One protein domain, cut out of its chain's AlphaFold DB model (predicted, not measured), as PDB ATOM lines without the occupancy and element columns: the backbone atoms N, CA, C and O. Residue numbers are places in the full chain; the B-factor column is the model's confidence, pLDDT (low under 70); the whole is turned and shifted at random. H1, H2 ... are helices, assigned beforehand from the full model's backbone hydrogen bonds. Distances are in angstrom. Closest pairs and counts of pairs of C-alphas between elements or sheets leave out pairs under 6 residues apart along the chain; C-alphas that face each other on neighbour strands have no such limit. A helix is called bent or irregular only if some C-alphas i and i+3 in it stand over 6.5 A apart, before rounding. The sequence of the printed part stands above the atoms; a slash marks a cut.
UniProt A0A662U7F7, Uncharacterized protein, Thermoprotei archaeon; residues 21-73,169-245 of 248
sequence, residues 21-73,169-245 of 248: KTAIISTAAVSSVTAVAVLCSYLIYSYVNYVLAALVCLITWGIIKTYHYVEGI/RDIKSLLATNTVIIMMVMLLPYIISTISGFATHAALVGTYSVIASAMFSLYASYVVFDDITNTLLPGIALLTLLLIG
ATOM      1  N   LYS A  21     221.276 155.933 122.845       43.66
ATOM      2  CA  LYS A  21     219.946 156.088 122.225       43.66
ATOM      3  C   LYS A  21     218.815 156.183 123.255       43.66
ATOM      4  O   LYS A  21     217.838 156.878 123.010       43.66
ATOM      5  N   THR A  22     218.947 155.543 124.416       49.50
ATOM      6  CA  THR A  22     217.891 155.560 125.437       49.50
ATOM      7  C   THR A  22     217.888 156.846 126.241       49.50
ATOM      8  O   THR A  22     216.814 157.258 126.651       49.50
ATOM      9  N   ALA A  23     219.023 157.542 126.376       49.06
ATOM     10  CA  ALA A  23     219.072 158.874 126.983       49.06
ATOM     11  C   ALA A  23     218.191 159.886 126.222       49.06
ATOM     12  O   ALA A  23     217.376 160.566 126.839       49.06
ATOM     13  N   ILE A  24     218.270 159.904 124.887       54.19
ATOM     14  CA  ILE A  24     217.465 160.794 124.026       54.19
ATOM     15  C   ILE A  24     215.971 160.435 124.102       54.19
ATOM     16  O   ILE A  24     215.118 161.310 124.225       54.19
ATOM     17  N   ILE A  25     215.648 159.138 124.093       53.06
ATOM     18  CA  ILE A  25     214.262 158.660 124.232       53.06
ATOM     19  C   ILE A  25     213.723 158.957 125.640       53.06
ATOM     20  O   ILE A  25     212.545 159.243 125.815       53.06
ATOM     21  N   SER A  26     214.587 158.943 126.653       51.38
ATOM     22  CA  SER A  26     214.222 159.192 128.044       51.38
ATOM     23  C   SER A  26     213.948 160.672 128.331       51.38
ATOM     24  O   SER A  26     212.980 160.981 129.023       51.38
ATOM     25  N   THR A  27     214.715 161.586 127.726       56.81
ATOM     26  CA  THR A  27     214.417 163.026 127.747       56.81
ATOM     27  C   THR A  27     213.150 163.333 126.957       56.81
ATOM     28  O   THR A  27     212.331 164.124 127.416       56.81
ATOM     29  N   ALA A  28     212.935 162.644 125.828       57.69
ATOM     30  CA  ALA A  28     211.696 162.749 125.062       57.69
ATOM     31  C   ALA A  28     210.478 162.270 125.876       57.69
ATOM     32  O   ALA A  28     209.456 162.945 125.886       57.69
ATOM     33  N   ALA A  29     210.605 161.169 126.626       58.44
ATOM     34  CA  ALA A  29     209.541 160.619 127.467       58.44
ATOM     35  C   ALA A  29     209.165 161.536 128.645       58.44
ATOM     36  O   ALA A  29     207.990 161.689 128.959       58.44
ATOM     37  N   VAL A  30     210.139 162.187 129.288       60.06
ATOM     38  CA  VAL A  30     209.845 163.175 130.343       60.06
ATOM     39  C   VAL A  30     209.204 164.423 129.740       60.06
ATOM     40  O   VAL A  30     208.198 164.899 130.262       60.06
ATOM     41  N   SER A  31     209.721 164.899 128.599       59.81
ATOM     42  CA  SER A  31     209.146 166.049 127.895       59.81
ATOM     43  C   SER A  31     207.726 165.782 127.387       59.81
ATOM     44  O   SER A  31     206.900 166.694 127.382       59.81
ATOM     45  N   SER A  32     207.403 164.536 127.022       60.31
ATOM     46  CA  SER A  32     206.060 164.153 126.591       60.31
ATOM     47  C   SER A  32     205.097 164.008 127.764       60.31
ATOM     48  O   SER A  32     203.957 164.425 127.621       60.31
ATOM     49  N   VAL A  33     205.523 163.536 128.944       60.03
ATOM     50  CA  VAL A  33     204.678 163.579 130.158       60.03
ATOM     51  C   VAL A  33     204.333 165.021 130.525       60.03
ATOM     52  O   VAL A  33     203.169 165.325 130.782       60.03
ATOM     53  N   THR A  34     205.314 165.927 130.501       60.75
ATOM     54  CA  THR A  34     205.066 167.349 130.787       60.75
ATOM     55  C   THR A  34     204.211 168.004 129.707       60.75
ATOM     56  O   THR A  34     203.298 168.753 130.033       60.75
ATOM     57  N   ALA A  35     204.436 167.683 128.429       60.06
ATOM     58  CA  ALA A  35     203.625 168.203 127.332       60.06
ATOM     59  C   ALA A  35     202.191 167.661 127.370       60.06
ATOM     60  O   ALA A  35     201.267 168.420 127.106       60.06
ATOM     61  N   VAL A  36     201.984 166.395 127.748       62.31
ATOM     62  CA  VAL A  36     200.653 165.798 127.940       62.31
ATOM     63  C   VAL A  36     199.954 166.424 129.143       62.31
ATOM     64  O   VAL A  36     198.784 166.755 129.030       62.31
ATOM     65  N   ALA A  37     200.645 166.682 130.255       61.03
ATOM     66  CA  ALA A  37     200.063 167.406 131.390       61.03
ATOM     67  C   ALA A  37     199.654 168.850 131.017       61.03
ATOM     68  O   ALA A  37     198.600 169.333 131.435       61.03
ATOM     69  N   VAL A  38     200.446 169.526 130.177       60.28
ATOM     70  CA  VAL A  38     200.118 170.858 129.641       60.28
ATOM     71  C   VAL A  38     198.963 170.782 128.628       60.28
ATOM     72  O   VAL A  38     198.021 171.559 128.705       60.28
ATOM     73  N   LEU A  39     198.939 169.807 127.719       58.75
ATOM     74  CA  LEU A  39     197.823 169.627 126.780       58.75
ATOM     75  C   LEU A  39     196.516 169.251 127.491       58.75
ATOM     76  O   LEU A  39     195.462 169.783 127.145       58.75
ATOM     77  N   CYS A  40     196.587 168.395 128.512       57.44
ATOM     78  CA  CYS A  40     195.452 168.058 129.366       57.44
ATOM     79  C   CYS A  40     194.930 169.274 130.133       57.44
ATOM     80  O   CYS A  40     193.739 169.335 130.382       57.44
ATOM     81  N   SER A  41     195.773 170.245 130.498       57.62
ATOM     82  CA  SER A  41     195.310 171.462 131.185       57.62
ATOM     83  C   SER A  41     194.726 172.517 130.238       57.62
ATOM     84  O   SER A  41     193.919 173.325 130.686       57.62
ATOM     85  N   TYR A  42     195.080 172.502 128.946       56.19
ATOM     86  CA  TYR A  42     194.672 173.541 127.988       56.19
ATOM     87  C   TYR A  42     193.607 173.121 126.952       56.19
ATOM     88  O   TYR A  42     192.944 174.003 126.407       56.19
ATOM     89  N   LEU A  43     193.424 171.830 126.623       53.06
ATOM     90  CA  LEU A  43     192.696 171.413 125.399       53.06
ATOM     91  C   LEU A  43     191.793 170.171 125.563       53.06
ATOM     92  O   LEU A  43     191.751 169.290 124.702       53.06
ATOM     93  N   ILE A  44     191.024 170.107 126.650       55.59
ATOM     94  CA  ILE A  44     190.234 168.917 127.032       55.59
ATOM     95  C   ILE A  44     189.138 168.559 126.013       55.59
ATOM     96  O   ILE A  44     188.820 167.387 125.850       55.59
ATOM     97  N   TYR A  45     188.605 169.521 125.254       52.72
ATOM     98  CA  TYR A  45     187.399 169.278 124.451       52.72
ATOM     99  C   TYR A  45     187.624 168.940 122.971       52.72
ATOM    100  O   TYR A  45     186.730 168.372 122.352       52.72
ATOM    101  N   SER A  46     188.795 169.231 122.389       54.81
ATOM    102  CA  SER A  46     188.971 169.125 120.926       54.81
ATOM    103  C   SER A  46     189.904 167.999 120.459       54.81
ATOM    104  O   SER A  46     189.893 167.662 119.278       54.81
ATOM    105  N   TYR A  47     190.699 167.395 121.357       64.31
ATOM    106  CA  TYR A  47     191.768 166.452 120.980       64.31
ATOM    107  C   TYR A  47     191.912 165.233 121.914       64.31
ATOM    108  O   TYR A  47     192.999 164.664 122.029       64.31
ATOM    109  N   VAL A  48     190.820 164.778 122.545       66.31
ATOM    110  CA  VAL A  48     190.803 163.642 123.498       66.31
ATOM    111  C   VAL A  48     191.494 162.389 122.940       66.31
ATOM    112  O   VAL A  48     192.283 161.753 123.637       66.31
ATOM    113  N   ASN A  49     191.281 162.074 121.659       69.25
ATOM    114  CA  ASN A  49     191.890 160.905 121.011       69.25
ATOM    115  C   ASN A  49     193.429 160.971 120.978       69.25
ATOM    116  O   ASN A  49     194.090 159.948 121.154       69.25
ATOM    117  N   TYR A  50     194.011 162.161 120.798       68.69
ATOM    118  CA  TYR A  50     195.467 162.343 120.786       68.69
ATOM    119  C   TYR A  50     196.066 162.229 122.189       68.69
ATOM    120  O   TYR A  50     197.127 161.627 122.358       68.69
ATOM    121  N   VAL A  51     195.367 162.753 123.201       71.50
ATOM    122  CA  VAL A  51     195.757 162.611 124.612       71.50
ATOM    123  C   VAL A  51     195.742 161.138 125.022       71.50
ATOM    124  O   VAL A  51     196.707 160.650 125.612       71.50
ATOM    125  N   LEU A  52     194.693 160.403 124.645       72.69
ATOM    126  CA  LEU A  52     194.576 158.977 124.938       72.69
ATOM    127  C   LEU A  52     195.692 158.168 124.258       72.69
ATOM    128  O   LEU A  52     196.333 157.337 124.903       72.69
ATOM    129  N   ALA A  53     195.982 158.447 122.982       71.50
ATOM    130  CA  ALA A  53     197.071 157.797 122.251       71.50
ATOM    131  C   ALA A  53     198.442 158.055 122.904       71.50
ATOM    132  O   ALA A  53     199.229 157.122 123.084       71.50
ATOM    133  N   ALA A  54     198.709 159.293 123.331       73.94
ATOM    134  CA  ALA A  54     199.942 159.639 124.035       73.94
ATOM    135  C   ALA A  54     200.062 158.914 125.388       73.94
ATOM    136  O   ALA A  54     201.133 158.394 125.711       73.94
ATOM    137  N   LEU A  55     198.970 158.811 126.154       76.94
ATOM    138  CA  LEU A  55     198.939 158.065 127.418       76.94
ATOM    139  C   LEU A  55     199.207 156.570 127.213       76.94
ATOM    140  O   LEU A  55     199.974 155.980 127.975       76.94
ATOM    141  N   VAL A  56     198.655 155.964 126.160       77.94
ATOM    142  CA  VAL A  56     198.937 154.561 125.809       77.94
ATOM    143  C   VAL A  56     200.425 154.362 125.501       77.94
ATOM    144  O   VAL A  56     201.042 153.423 126.013       77.94
ATOM    145  N   CYS A  57     201.048 155.264 124.736       77.06
ATOM    146  CA  CYS A  57     202.493 155.225 124.481       77.06
ATOM    147  C   CYS A  57     203.326 155.385 125.768       77.06
ATOM    148  O   CYS A  57     204.318 154.681 125.961       77.06
ATOM    149  N   LEU A  58     202.913 156.272 126.678       78.44
ATOM    150  CA  LEU A  58     203.589 156.484 127.961       78.44
ATOM    151  C   LEU A  58     203.496 155.257 128.875       78.44
ATOM    152  O   LEU A  58     204.497 154.859 129.477       78.44
ATOM    153  N   ILE A  59     202.321 154.636 128.965       82.50
ATOM    154  CA  ILE A  59     202.104 153.448 129.795       82.50
ATOM    155  C   ILE A  59     202.876 152.257 129.224       82.50
ATOM    156  O   ILE A  59     203.597 151.594 129.965       82.50
ATOM    157  N   THR A  60     202.798 152.012 127.913       80.00
ATOM    158  CA  THR A  60     203.537 150.910 127.264       80.00
ATOM    159  C   THR A  60     205.049 151.048 127.447       80.00
ATOM    160  O   THR A  60     205.714 150.076 127.813       80.00
ATOM    161  N   TRP A  61     205.596 152.258 127.305       80.06
ATOM    162  CA  TRP A  61     207.003 152.529 127.605       80.06
ATOM    163  C   TRP A  61     207.351 152.279 129.081       80.06
ATOM    164  O   TRP A  61     208.365 151.645 129.396       80.06
ATOM    165  N   GLY A  62     206.483 152.721 129.993       80.56
ATOM    166  CA  GLY A  62     206.619 152.478 131.427       80.56
ATOM    167  C   GLY A  62     206.610 150.989 131.789       80.56
ATOM    168  O   GLY A  62     207.413 150.551 132.617       80.56
ATOM    169  N   ILE A  63     205.763 150.188 131.134       83.81
ATOM    170  CA  ILE A  63     205.698 148.730 131.317       83.81
ATOM    171  C   ILE A  63     207.030 148.085 130.923       83.81
ATOM    172  O   ILE A  63     207.565 147.293 131.696       83.81
ATOM    173  N   ILE A  64     207.607 148.460 129.776       80.81
ATOM    174  CA  ILE A  64     208.895 147.914 129.306       80.81
ATOM    175  C   ILE A  64     210.008 148.178 130.331       80.81
ATOM    176  O   ILE A  64     210.784 147.285 130.675       80.81
ATOM    177  N   LYS A  65     210.076 149.397 130.871       76.94
ATOM    178  CA  LYS A  65     211.078 149.741 131.888       76.94
ATOM    179  C   LYS A  65     210.859 149.029 133.213       76.94
ATOM    180  O   LYS A  65     211.818 148.574 133.839       76.94
ATOM    181  N   THR A  66     209.604 148.925 133.625       81.81
ATOM    182  CA  THR A  66     209.228 148.247 134.865       81.81
ATOM    183  C   THR A  66     209.502 146.748 134.767       81.81
ATOM    184  O   THR A  66     209.967 146.155 135.735       81.81
ATOM    185  N   TYR A  67     209.337 146.145 133.588       82.06
ATOM    186  CA  TYR A  67     209.725 144.759 133.335       82.06
ATOM    187  C   TYR A  67     211.213 144.520 133.628       82.06
ATOM    188  O   TYR A  67     211.550 143.607 134.377       82.06
ATOM    189  N   HIS A  68     212.105 145.389 133.143       76.94
ATOM    190  CA  HIS A  68     213.539 145.276 133.438       76.94
ATOM    191  C   HIS A  68     213.883 145.458 134.920       76.94
ATOM    192  O   HIS A  68     214.791 144.795 135.425       76.94
ATOM    193  N   TYR A  69     213.154 146.326 135.621       78.50
ATOM    194  CA  TYR A  69     213.280 146.473 137.070       78.50
ATOM    195  C   TYR A  69     212.872 145.184 137.804       78.50
ATOM    196  O   TYR A  69     213.615 144.687 138.653       78.50
ATOM    197  N   VAL A  70     211.737 144.587 137.423       82.75
ATOM    198  CA  VAL A  70     211.244 143.324 137.995       82.75
ATOM    199  C   VAL A  70     212.208 142.171 137.718       82.75
ATOM    200  O   VAL A  70     212.503 141.398 138.627       82.75
ATOM    201  N   GLU A  71     212.764 142.074 136.509       80.31
ATOM    202  CA  GLU A  71     213.798 141.080 136.194       80.31
ATOM    203  C   GLU A  71     215.017 141.200 137.120       80.31
ATOM    204  O   GLU A  71     215.550 140.182 137.559       80.31
ATOM    205  N   GLY A  72     215.435 142.424 137.459       76.75
ATOM    206  CA  GLY A  72     216.508 142.651 138.427       76.75
ATOM    207  C   GLY A  72     216.144 142.186 139.841       76.75
ATOM    208  O   GLY A  72     216.960 141.552 140.509       76.75
ATOM    209  N   ILE A  73     214.909 142.420 140.295       81.31
ATOM    210  CA  ILE A  73     214.439 141.910 141.598       81.31
ATOM    211  C   ILE A  73     214.441 140.377 141.613       81.31
ATOM    212  O   ILE A  73     214.893 139.767 142.583       81.31
ATOM    213  N   ARG A 169     216.630 140.776 152.275       85.00
ATOM    214  CA  ARG A 169     215.687 141.330 153.258       85.00
ATOM    215  C   ARG A 169     215.514 142.833 153.060       85.00
ATOM    216  O   ARG A 169     214.371 143.287 153.025       85.00
ATOM    217  N   ASP A 170     216.604 143.558 152.823       82.00
ATOM    218  CA  ASP A 170     216.566 144.995 152.539       82.00
ATOM    219  C   ASP A 170     215.775 145.298 151.261       82.00
ATOM    220  O   ASP A 170     214.910 146.174 151.258       82.00
ATOM    221  N   ILE A 171     215.969 144.510 150.193       80.56
ATOM    222  CA  ILE A 171     215.161 144.627 148.965       80.56
ATOM    223  C   ILE A 171     213.674 144.394 149.247       80.56
ATOM    224  O   ILE A 171     212.833 145.123 148.721       80.56
ATOM    225  N   LYS A 172     213.319 143.391 150.059       82.31
ATOM    226  CA  LYS A 172     211.912 143.117 150.400       82.31
ATOM    227  C   LYS A 172     211.288 144.255 151.205       82.31
ATOM    228  O   LYS A 172     210.153 144.633 150.924       82.31
ATOM    229  N   SER A 173     212.022 144.799 152.176       83.38
ATOM    230  CA  SER A 173     211.588 145.957 152.965       83.38
ATOM    231  C   SER A 173     211.381 147.190 152.079       83.38
ATOM    232  O   SER A 173     210.342 147.853 152.159       83.38
ATOM    233  N   LEU A 174     212.313 147.443 151.155       82.06
ATOM    234  CA  LEU A 174     212.172 148.512 150.174       82.06
ATOM    235  C   LEU A 174     210.948 148.290 149.280       82.06
ATOM    236  O   LEU A 174     210.166 149.213 149.083       82.06
ATOM    237  N   LEU A 175     210.749 147.074 148.765       81.75
ATOM    238  CA  LEU A 175     209.609 146.766 147.904       81.75
ATOM    239  C   LEU A 175     208.280 146.995 148.638       81.75
ATOM    240  O   LEU A 175     207.366 147.566 148.051       81.75
ATOM    241  N   ALA A 176     208.195 146.631 149.921       82.62
ATOM    242  CA  ALA A 176     207.029 146.903 150.764       82.62
ATOM    243  C   ALA A 176     206.797 148.407 151.005       82.62
ATOM    244  O   ALA A 176     205.658 148.853 151.096       82.62
ATOM    245  N   THR A 177     207.859 149.209 151.079       84.06
ATOM    246  CA  THR A 177     207.732 150.674 151.169       84.06
ATOM    247  C   THR A 177     207.273 151.260 149.830       84.06
ATOM    248  O   THR A 177     206.379 152.106 149.771       84.06
ATOM    249  N   ASN A 178     207.836 150.759 148.731       84.44
ATOM    250  CA  ASN A 178     207.514 151.194 147.379       84.44
ATOM    251  C   ASN A 178     206.070 150.859 146.985       84.44
ATOM    252  O   ASN A 178     205.447 151.657 146.290       84.44
ATOM    253  N   THR A 179     205.499 149.739 147.443       83.12
ATOM    254  CA  THR A 179     204.081 149.432 147.190       83.12
ATOM    255  C   THR A 179     203.157 150.472 147.814       83.12
ATOM    256  O   THR A 179     202.205 150.886 147.158       83.12
ATOM    257  N   VAL A 180     203.454 150.966 149.021       85.50
ATOM    258  CA  VAL A 180     202.671 152.044 149.655       85.50
ATOM    259  C   VAL A 180     202.732 153.327 148.824       85.50
ATOM    260  O   VAL A 180     201.701 153.956 148.591       85.50
ATOM    261  N   ILE A 181     203.914 153.687 148.318       85.69
ATOM    262  CA  ILE A 181     204.087 154.858 147.445       85.69
ATOM    263  C   ILE A 181     203.266 154.698 146.157       85.69
ATOM    264  O   ILE A 181     202.549 155.620 145.774       85.69
ATOM    265  N   ILE A 182     203.315 153.527 145.514       85.19
ATOM    266  CA  ILE A 182     202.528 153.237 144.305       85.19
ATOM    267  C   ILE A 182     201.024 153.355 144.592       85.19
ATOM    268  O   ILE A 182     200.305 153.972 143.809       85.19
ATOM    269  N   MET A 183     200.548 152.821 145.722       85.81
ATOM    270  CA  MET A 183     199.140 152.941 146.128       85.81
ATOM    271  C   MET A 183     198.736 154.407 146.327       85.81
ATOM    272  O   MET A 183     197.669 154.815 145.870       85.81
ATOM    273  N   MET A 184     199.608 155.225 146.926       85.38
ATOM    274  CA  MET A 184     199.374 156.664 147.082       85.38
ATOM    275  C   MET A 184     199.316 157.404 145.743       85.38
ATOM    276  O   MET A 184     198.490 158.297 145.586       85.38
ATOM    277  N   VAL A 185     200.127 157.014 144.754       85.50
ATOM    278  CA  VAL A 185     200.062 157.586 143.395       85.50
ATOM    279  C   VAL A 185     198.723 157.303 142.718       85.50
ATOM    280  O   VAL A 185     198.242 158.154 141.979       85.50
ATOM    281  N   MET A 186     198.106 156.148 142.976       81.38
ATOM    282  CA  MET A 186     196.781 155.823 142.429       81.38
ATOM    283  C   MET A 186     195.649 156.525 143.182       81.38
ATOM    284  O   MET A 186     194.637 156.889 142.586       81.38
ATOM    285  N   LEU A 187     195.811 156.716 144.493       84.44
ATOM    286  CA  LEU A 187     194.793 157.324 145.347       84.44
ATOM    287  C   LEU A 187     194.747 158.853 145.205       84.44
ATOM    288  O   LEU A 187     193.673 159.444 145.288       84.44
ATOM    289  N   LEU A 188     195.891 159.506 144.980       82.62
ATOM    290  CA  LEU A 188     195.981 160.966 144.938       82.62
ATOM    291  C   LEU A 188     195.104 161.602 143.834       82.62
ATOM    292  O   LEU A 188     194.349 162.516 144.171       82.62
ATOM    293  N   PRO A 189     195.105 161.124 142.570       77.31
ATOM    294  CA  PRO A 189     194.207 161.635 141.534       77.31
ATOM    295  C   PRO A 189     192.729 161.521 141.918       77.31
ATOM    296  O   PRO A 189     191.943 162.412 141.611       77.31
ATOM    297  N   TYR A 190     192.356 160.452 142.631       78.69
ATOM    298  CA  TYR A 190     190.995 160.253 143.120       78.69
ATOM    299  C   TYR A 190     190.625 161.273 144.204       78.69
ATOM    300  O   TYR A 190     189.621 161.967 144.061       78.69
ATOM    301  N   ILE A 191     191.457 161.431 145.242       80.62
ATOM    302  CA  ILE A 191     191.230 162.412 146.321       80.62
ATOM    303  C   ILE A 191     191.106 163.822 145.732       80.62
ATOM    304  O   ILE A 191     190.153 164.543 146.025       80.62
ATOM    305  N   ILE A 192     192.047 164.200 144.868       76.50
ATOM    306  CA  ILE A 192     192.072 165.519 144.241       76.50
ATOM    307  C   ILE A 192     190.811 165.744 143.393       76.50
ATOM    308  O   ILE A 192     190.186 166.795 143.531       76.50
ATOM    309  N   SER A 193     190.395 164.754 142.593       71.94
ATOM    310  CA  SER A 193     189.171 164.846 141.784       71.94
ATOM    311  C   SER A 193     187.910 165.013 142.647       71.94
ATOM    312  O   SER A 193     187.051 165.853 142.367       71.94
ATOM    313  N   THR A 194     187.813 164.276 143.761       74.62
ATOM    314  CA  THR A 194     186.673 164.415 144.682       74.62
ATOM    315  C   THR A 194     186.607 165.795 145.334       74.62
ATOM    316  O   THR A 194     185.519 166.345 145.459       74.62
ATOM    317  N   ILE A 195     187.750 166.388 145.700       74.56
ATOM    318  CA  ILE A 195     187.808 167.744 146.269       74.56
ATOM    319  C   ILE A 195     187.438 168.785 145.207       74.56
ATOM    320  O   ILE A 195     186.688 169.718 145.500       74.56
ATOM    321  N   SER A 196     187.925 168.628 143.971       67.44
ATOM    322  CA  SER A 196     187.622 169.568 142.887       67.44
ATOM    323  C   SER A 196     186.144 169.594 142.510       67.44
ATOM    324  O   SER A 196     185.645 170.661 142.161       67.44
ATOM    325  N   GLY A 197     185.420 168.479 142.669       65.94
ATOM    326  CA  GLY A 197     183.971 168.417 142.443       65.94
ATOM    327  C   GLY A 197     183.134 169.321 143.363       65.94
ATOM    328  O   GLY A 197     181.987 169.617 143.040       65.94
ATOM    329  N   PHE A 198     183.698 169.799 144.478       66.56
ATOM    330  CA  PHE A 198     183.038 170.737 145.396       66.56
ATOM    331  C   PHE A 198     183.467 172.203 145.197       66.56
ATOM    332  O   PHE A 198     182.981 173.085 145.906       66.56
ATOM    333  N   ALA A 199     184.385 172.486 144.266       65.44
ATOM    334  CA  ALA A 199     184.964 173.815 144.098       65.44
ATOM    335  C   ALA A 199     184.196 174.676 143.080       65.44
ATOM    336  O   ALA A 199     183.868 174.245 141.979       65.44
ATOM    337  N   THR A 200     183.982 175.951 143.415       54.31
ATOM    338  CA  THR A 200     183.269 176.943 142.585       54.31
ATOM    339  C   THR A 200     184.059 177.437 141.363       54.31
ATOM    340  O   THR A 200     183.485 178.048 140.464       54.31
ATOM    341  N   HIS A 201     185.365 177.159 141.292       60.16
ATOM    342  CA  HIS A 201     186.250 177.524 140.177       60.16
ATOM    343  C   HIS A 201     186.821 176.274 139.487       60.16
ATOM    344  O   HIS A 201     188.025 176.013 139.554       60.16
ATOM    345  N   ALA A 202     185.952 175.509 138.819       63.62
ATOM    346  CA  ALA A 202     186.262 174.197 138.237       63.62
ATOM    347  C   ALA A 202     187.530 174.177 137.354       63.62
ATOM    348  O   ALA A 202     188.402 173.332 137.538       63.62
ATOM    349  N   ALA A 203     187.714 175.167 136.471       63.94
ATOM    350  CA  ALA A 203     188.852 175.192 135.545       63.94
ATOM    351  C   ALA A 203     190.215 175.431 136.233       63.94
ATOM    352  O   ALA A 203     191.212 174.777 135.921       63.94
ATOM    353  N   LEU A 204     190.277 176.358 137.194       66.56
ATOM    354  CA  LEU A 204     191.526 176.720 137.880       66.56
ATOM    355  C   LEU A 204     191.964 175.602 138.837       66.56
ATOM    356  O   LEU A 204     193.149 175.284 138.934       66.56
ATOM    357  N   VAL A 205     190.997 174.939 139.474       69.44
ATOM    358  CA  VAL A 205     191.252 173.772 140.322       69.44
ATOM    359  C   VAL A 205     191.652 172.559 139.476       69.44
ATOM    360  O   VAL A 205     192.619 171.891 139.827       69.44
ATOM    361  N   GLY A 206     191.015 172.317 138.325       68.12
ATOM    362  CA  GLY A 206     191.378 171.224 137.413       68.12
ATOM    363  C   GLY A 206     192.822 171.310 136.903       68.12
ATOM    364  O   GLY A 206     193.562 170.327 136.942       68.12
ATOM    365  N   THR A 207     193.284 172.499 136.504       70.06
ATOM    366  CA  THR A 207     194.687 172.681 136.075       70.06
ATOM    367  C   THR A 207     195.687 172.422 137.207       70.06
ATOM    368  O   THR A 207     196.690 171.733 136.998       70.06
ATOM    369  N   TYR A 208     195.392 172.886 138.424       74.69
ATOM    370  CA  TYR A 208     196.204 172.600 139.608       74.69
ATOM    371  C   TYR A 208     196.247 171.095 139.924       74.69
ATOM    372  O   TYR A 208     197.321 170.547 140.186       74.69
ATOM    373  N   SER A 209     195.109 170.409 139.815       75.19
ATOM    374  CA  SER A 209     194.971 168.962 140.013       75.19
ATOM    375  C   SER A 209     195.846 168.142 139.062       75.19
ATOM    376  O   SER A 209     196.506 167.186 139.491       75.19
ATOM    377  N   VAL A 210     195.900 168.535 137.785       74.56
ATOM    378  CA  VAL A 210     196.748 167.900 136.761       74.56
ATOM    379  C   VAL A 210     198.227 168.094 137.087       74.56
ATOM    380  O   VAL A 210     198.984 167.122 137.098       74.56
ATOM    381  N   ILE A 211     198.641 169.330 137.383       76.00
ATOM    382  CA  ILE A 211     200.046 169.659 137.665       76.00
ATOM    383  C   ILE A 211     200.520 168.945 138.936       76.00
ATOM    384  O   ILE A 211     201.584 168.321 138.926       76.00
ATOM    385  N   ALA A 212     199.726 168.980 140.008       77.31
ATOM    386  CA  ALA A 212     200.055 168.322 141.270       77.31
ATOM    387  C   ALA A 212     200.184 166.800 141.098       77.31
ATOM    388  O   ALA A 212     201.172 166.209 141.540       77.31
ATOM    389  N   SER A 213     199.240 166.171 140.389       80.19
ATOM    390  CA  SER A 213     199.268 164.726 140.122       80.19
ATOM    391  C   SER A 213     200.444 164.327 139.225       80.19
ATOM    392  O   SER A 213     201.106 163.319 139.486       80.19
ATOM    393  N   ALA A 214     200.764 165.126 138.203       77.94
ATOM    394  CA  ALA A 214     201.909 164.887 137.325       77.94
ATOM    395  C   ALA A 214     203.244 165.018 138.077       77.94
ATOM    396  O   ALA A 214     204.100 164.139 137.982       77.94
ATOM    397  N   MET A 215     203.415 166.074 138.876       80.38
ATOM    398  CA  MET A 215     204.642 166.290 139.650       80.38
ATOM    399  C   MET A 215     204.835 165.227 140.734       80.38
ATOM    400  O   MET A 215     205.935 164.688 140.880       80.38
ATOM    401  N   PHE A 216     203.771 164.875 141.460       82.81
ATOM    402  CA  PHE A 216     203.833 163.834 142.484       82.81
ATOM    403  C   PHE A 216     204.157 162.462 141.886       82.81
ATOM    404  O   PHE A 216     205.016 161.749 142.401       82.81
ATOM    405  N   SER A 217     203.516 162.093 140.777       83.88
ATOM    406  CA  SER A 217     203.753 160.804 140.118       83.88
ATOM    407  C   SER A 217     205.144 160.704 139.477       83.88
ATOM    408  O   SER A 217     205.751 159.632 139.522       83.88
ATOM    409  N   LEU A 218     205.697 161.806 138.952       80.88
ATOM    410  CA  LEU A 218     207.094 161.878 138.500       80.88
ATOM    411  C   LEU A 218     208.069 161.684 139.666       80.88
ATOM    412  O   LEU A 218     209.003 160.885 139.564       80.88
ATOM    413  N   TYR A 219     207.824 162.363 140.789       81.12
ATOM    414  CA  TYR A 219     208.630 162.201 141.997       81.12
ATOM    415  C   TYR A 219     208.555 160.771 142.547       81.12
ATOM    416  O   TYR A 219     209.581 160.164 142.847       81.12
ATOM    417  N   ALA A 220     207.361 160.183 142.613       82.38
ATOM    418  CA  ALA A 220     207.179 158.801 143.042       82.38
ATOM    419  C   ALA A 220     207.887 157.806 142.109       82.38
ATOM    420  O   ALA A 220     208.498 156.851 142.582       82.38
ATOM    421  N   SER A 221     207.872 158.053 140.795       81.19
ATOM    422  CA  SER A 221     208.620 157.250 139.821       81.19
ATOM    423  C   SER A 221     210.126 157.289 140.071       81.19
ATOM    424  O   SER A 221     210.782 156.246 140.080       81.19
ATOM    425  N   TYR A 222     210.660 158.470 140.388       79.06
ATOM    426  CA  TYR A 222     212.050 158.605 140.807       79.06
ATOM    427  C   TYR A 222     212.348 157.832 142.095       79.06
ATOM    428  O   TYR A 222     213.332 157.104 142.148       79.06
ATOM    429  N   VAL A 223     211.498 157.931 143.116       78.50
ATOM    430  CA  VAL A 223     211.731 157.247 144.398       78.50
ATOM    431  C   VAL A 223     211.672 155.721 144.253       78.50
ATOM    432  O   VAL A 223     212.515 155.020 144.810       78.50
ATOM    433  N   VAL A 224     210.705 155.197 143.495       79.56
ATOM    434  CA  VAL A 224     210.475 153.749 143.367       79.56
ATOM    435  C   VAL A 224     211.487 153.086 142.431       79.56
ATOM    436  O   VAL A 224     211.994 152.003 142.734       79.56
ATOM    437  N   PHE A 225     211.777 153.716 141.291       73.25
ATOM    438  CA  PHE A 225     212.588 153.115 140.227       73.25
ATOM    439  C   PHE A 225     214.011 153.668 140.133       73.25
ATOM    440  O   PHE A 225     214.791 153.165 139.324       73.25
ATOM    441  N   ASP A 226     214.350 154.705 140.911       71.88
ATOM    442  CA  ASP A 226     215.565 155.516 140.732       71.88
ATOM    443  C   ASP A 226     215.726 156.024 139.283       71.88
ATOM    444  O   ASP A 226     216.829 156.224 138.770       71.88
ATOM    445  N   ASP A 227     214.596 156.195 138.588       68.06
ATOM    446  CA  ASP A 227     214.539 156.590 137.187       68.06
ATOM    447  C   ASP A 227     213.334 157.503 136.936       68.06
ATOM    448  O   ASP A 227     212.199 157.051 136.795       68.06
ATOM    449  N   ILE A 228     213.608 158.805 136.801       67.31
ATOM    450  CA  ILE A 228     212.617 159.840 136.439       67.31
ATOM    451  C   ILE A 228     211.969 159.538 135.081       67.31
ATOM    452  O   ILE A 228     210.870 159.990 134.775       67.31
ATOM    453  N   THR A 229     212.646 158.753 134.249       69.38
ATOM    454  CA  THR A 229     212.231 158.484 132.878       69.38
ATOM    455  C   THR A 229     211.389 157.209 132.763       69.38
ATOM    456  O   THR A 229     211.114 156.752 131.647       69.38
ATOM    457  N   ASN A 230     210.999 156.602 133.891       75.50
ATOM    458  CA  ASN A 230     209.926 155.617 133.931       75.50
ATOM    459  C   ASN A 230     208.572 156.344 133.969       75.50
ATOM    460  O   ASN A 230     208.240 157.051 134.918       75.50
ATOM    461  N   THR A 231     207.790 156.163 132.910       78.88
ATOM    462  CA  THR A 231     206.516 156.855 132.685       78.88
ATOM    463  C   THR A 231     205.304 156.050 133.145       78.88
ATOM    464  O   THR A 231     204.181 156.494 132.931       78.88
ATOM    465  N   LEU A 232     205.499 154.894 133.799       83.25
ATOM    466  CA  LEU A 232     204.393 154.045 134.250       83.25
ATOM    467  C   LEU A 232     203.510 154.768 135.274       83.25
ATOM    468  O   LEU A 232     202.310 154.910 135.061       83.25
ATOM    469  N   LEU A 233     204.107 155.250 136.368       84.62
ATOM    470  CA  LEU A 233     203.374 155.931 137.438       84.62
ATOM    471  C   LEU A 233     202.741 157.252 136.967       84.62
ATOM    472  O   LEU A 233     201.544 157.425 137.197       84.62
ATOM    473  N   PRO A 234     203.458 158.135 136.242       82.75
ATOM    474  CA  PRO A 234     202.844 159.318 135.643       82.75
ATOM    475  C   PRO A 234     201.729 159.003 134.645       82.75
ATOM    476  O   PRO A 234     200.686 159.649 134.667       82.75
ATOM    477  N   GLY A 235     201.916 157.993 133.792       80.62
ATOM    478  CA  GLY A 235     200.925 157.600 132.793       80.62
ATOM    479  C   GLY A 235     199.626 157.106 133.426       80.62
ATOM    480  O   GLY A 235     198.548 157.521 133.008       80.62
ATOM    481  N   ILE A 236     199.713 156.272 134.468       84.56
ATOM    482  CA  ILE A 236     198.520 155.766 135.157       84.56
ATOM    483  C   ILE A 236     197.851 156.870 135.991       84.56
ATOM    484  O   ILE A 236     196.623 156.955 135.995       84.56
ATOM    485  N   ALA A 237     198.619 157.744 136.649       83.12
ATOM    486  CA  ALA A 237     198.070 158.871 137.410       83.12
ATOM    487  C   ALA A 237     197.297 159.859 136.513       83.12
ATOM    488  O   ALA A 237     196.207 160.304 136.862       83.12
ATOM    489  N   LEU A 238     197.825 160.165 135.322       79.50
ATOM    490  CA  LEU A 238     197.134 161.020 134.351       79.50
ATOM    491  C   LEU A 238     195.913 160.324 133.735       79.50
ATOM    492  O   LEU A 238     194.877 160.961 133.556       79.50
ATOM    493  N   LEU A 239     196.004 159.020 133.446       81.81
ATOM    494  CA  LEU A 239     194.869 158.243 132.941       81.81
ATOM    495  C   LEU A 239     193.727 158.174 133.964       81.81
ATOM    496  O   LEU A 239     192.568 158.348 133.599       81.81
ATOM    497  N   THR A 240     194.040 157.938 135.238       80.69
ATOM    498  CA  THR A 240     193.035 157.914 136.315       80.69
ATOM    499  C   THR A 240     192.378 159.276 136.491       80.69
ATOM    500  O   THR A 240     191.154 159.341 136.571       80.69
ATOM    501  N   LEU A 241     193.149 160.366 136.452       77.31
ATOM    502  CA  LEU A 241     192.599 161.722 136.506       77.31
ATOM    503  C   LEU A 241     191.651 162.018 135.326       77.31
ATOM    504  O   LEU A 241     190.586 162.603 135.528       77.31
ATOM    505  N   LEU A 242     192.004 161.564 134.116       75.69
ATOM    506  CA  LEU A 242     191.170 161.689 132.915       75.69
ATOM    507  C   LEU A 242     189.864 160.886 133.022       75.69
ATOM    508  O   LEU A 242     188.807 161.395 132.664       75.69
ATOM    509  N   LEU A 243     189.922 159.650 133.528       75.12
ATOM    510  CA  LEU A 243     188.753 158.769 133.651       75.12
ATOM    511  C   LEU A 243     187.778 159.197 134.755       75.12
ATOM    512  O   LEU A 243     186.573 159.024 134.601       75.12
ATOM    513  N   ILE A 244     188.284 159.741 135.866       72.38
ATOM    514  CA  ILE A 244     187.466 160.144 137.026       72.38
ATOM    515  C   ILE A 244     186.826 161.530 136.798       72.38
ATOM    516  O   ILE A 244     186.099 162.030 137.649       72.38
ATOM    517  N   GLY A 245     187.059 162.159 135.643       59.75
ATOM    518  CA  GLY A 245     186.455 163.446 135.316       59.75
ATOM    519  C   GLY A 245     187.090 164.627 136.047       59.75
ATOM    520  O   GLY A 245     186.489 165.690 136.081       59.75
TER     521      GLY A 245
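Overview. This is residues 21 to 73 and 169 to 245 of the 248 residues of an uncharacterized protein of Thermoprotei archaeon (UniProt A0A662U7F7). Five helices form a flattened up-and-down bundle, each running against the one before it in the chain: the longest, H3, lies in one layer with H5 and H2, and H4 and H1 make a second layer over them. Short H5 sits between H3 and H2, nearest the middle, and touches the four longer helices. The printed part has 130 residues, with five named helices in the order H1, H2, H3, H4, H5 and no named strand; the class is all helix. It is compact, with a radius of gyration of the C-alphas of 15.1 A, and spans 49 by 33 by 17 A, only just flat.

Arrangement. H3, residues 169 to 196, has a kink of 28 degrees near residue 187; it is neither bent nor irregular, but only just, with C-alphas 186 and 189 6.4 A apart. It forms a hairpin with H4, residues 202 to 225: they touch at a shallow tilt of 5 degrees, opposite ways, the closest C-alphas being those of Asn 178 and Val 224, 5.6 A apart. The hub is H5, residues 232 to 243, which forms a hairpin with H4 at a shallow tilt of 23 degrees; their closest C-alphas, of Ser 217 and Pro 234, are 4.8 A apart. H3 touches H5 with residues 182 to 193 alone, closest at the C-alphas of Pro 189 and Leu 241, 5.3 A apart. H2, residues 48 to 73, touches H5 with residues 55 to 66 alone; the closest C-alphas, of Gly 62 and Leu 232, are 3.9 A apart, at a shallow tilt of 34 degrees, only just short of steep. H1, residues 21 to 42, forms a hairpin with H2 at a steep tilt of 41 degrees, closest at the C-alphas of Val 36 and Val 51, 6.7 A apart. H1 touches H4 with residues 33 to 41 alone, closest at the C-alphas of Ser 41 and Thr 207, 5.1 A apart. H1 and H5 only just touch, with 3 pairs of C-alphas within 8 A, the closest being those of Val 33 and Pro 234, 7.2 A apart. H2 is close to but not clearly touching H3 and H4, and H1 and H3 are apart. Every O i to N i+4 pair is within hydrogen-bond range in H1, H2, H4 and H5, and 21 of 24 are in H3.

Along the chain. H3 is 41.1 A from first to last C-alpha, H2 36.9 A, H4 33.8 A, H1 31.3 A and H5 16.3 A. C-alpha 21, where H1 begins, is at (219.946, 156.088, 122.225); C-alpha 169, where H3 begins, is at (215.687, 141.330, 153.258); C-alpha 243, where H5 ends, is at (188.753, 158.769, 133.651).

Size, cuts and confidence. The two C-alphas farthest apart, of Ser 46 and Arg 169, are 50.3 A apart. Residues 74 to 168 are not printed, and C-alphas 73 and 169 across the cut are 11.7 A apart. Of the links printed whole, H1 to H2 and H3 to H4 are tight and H4 to H5 is short. The mean pLDDT of the printed part is 72.9; residues 21 to 50, 196 to 206, 227 to 229 and 245 are under 70.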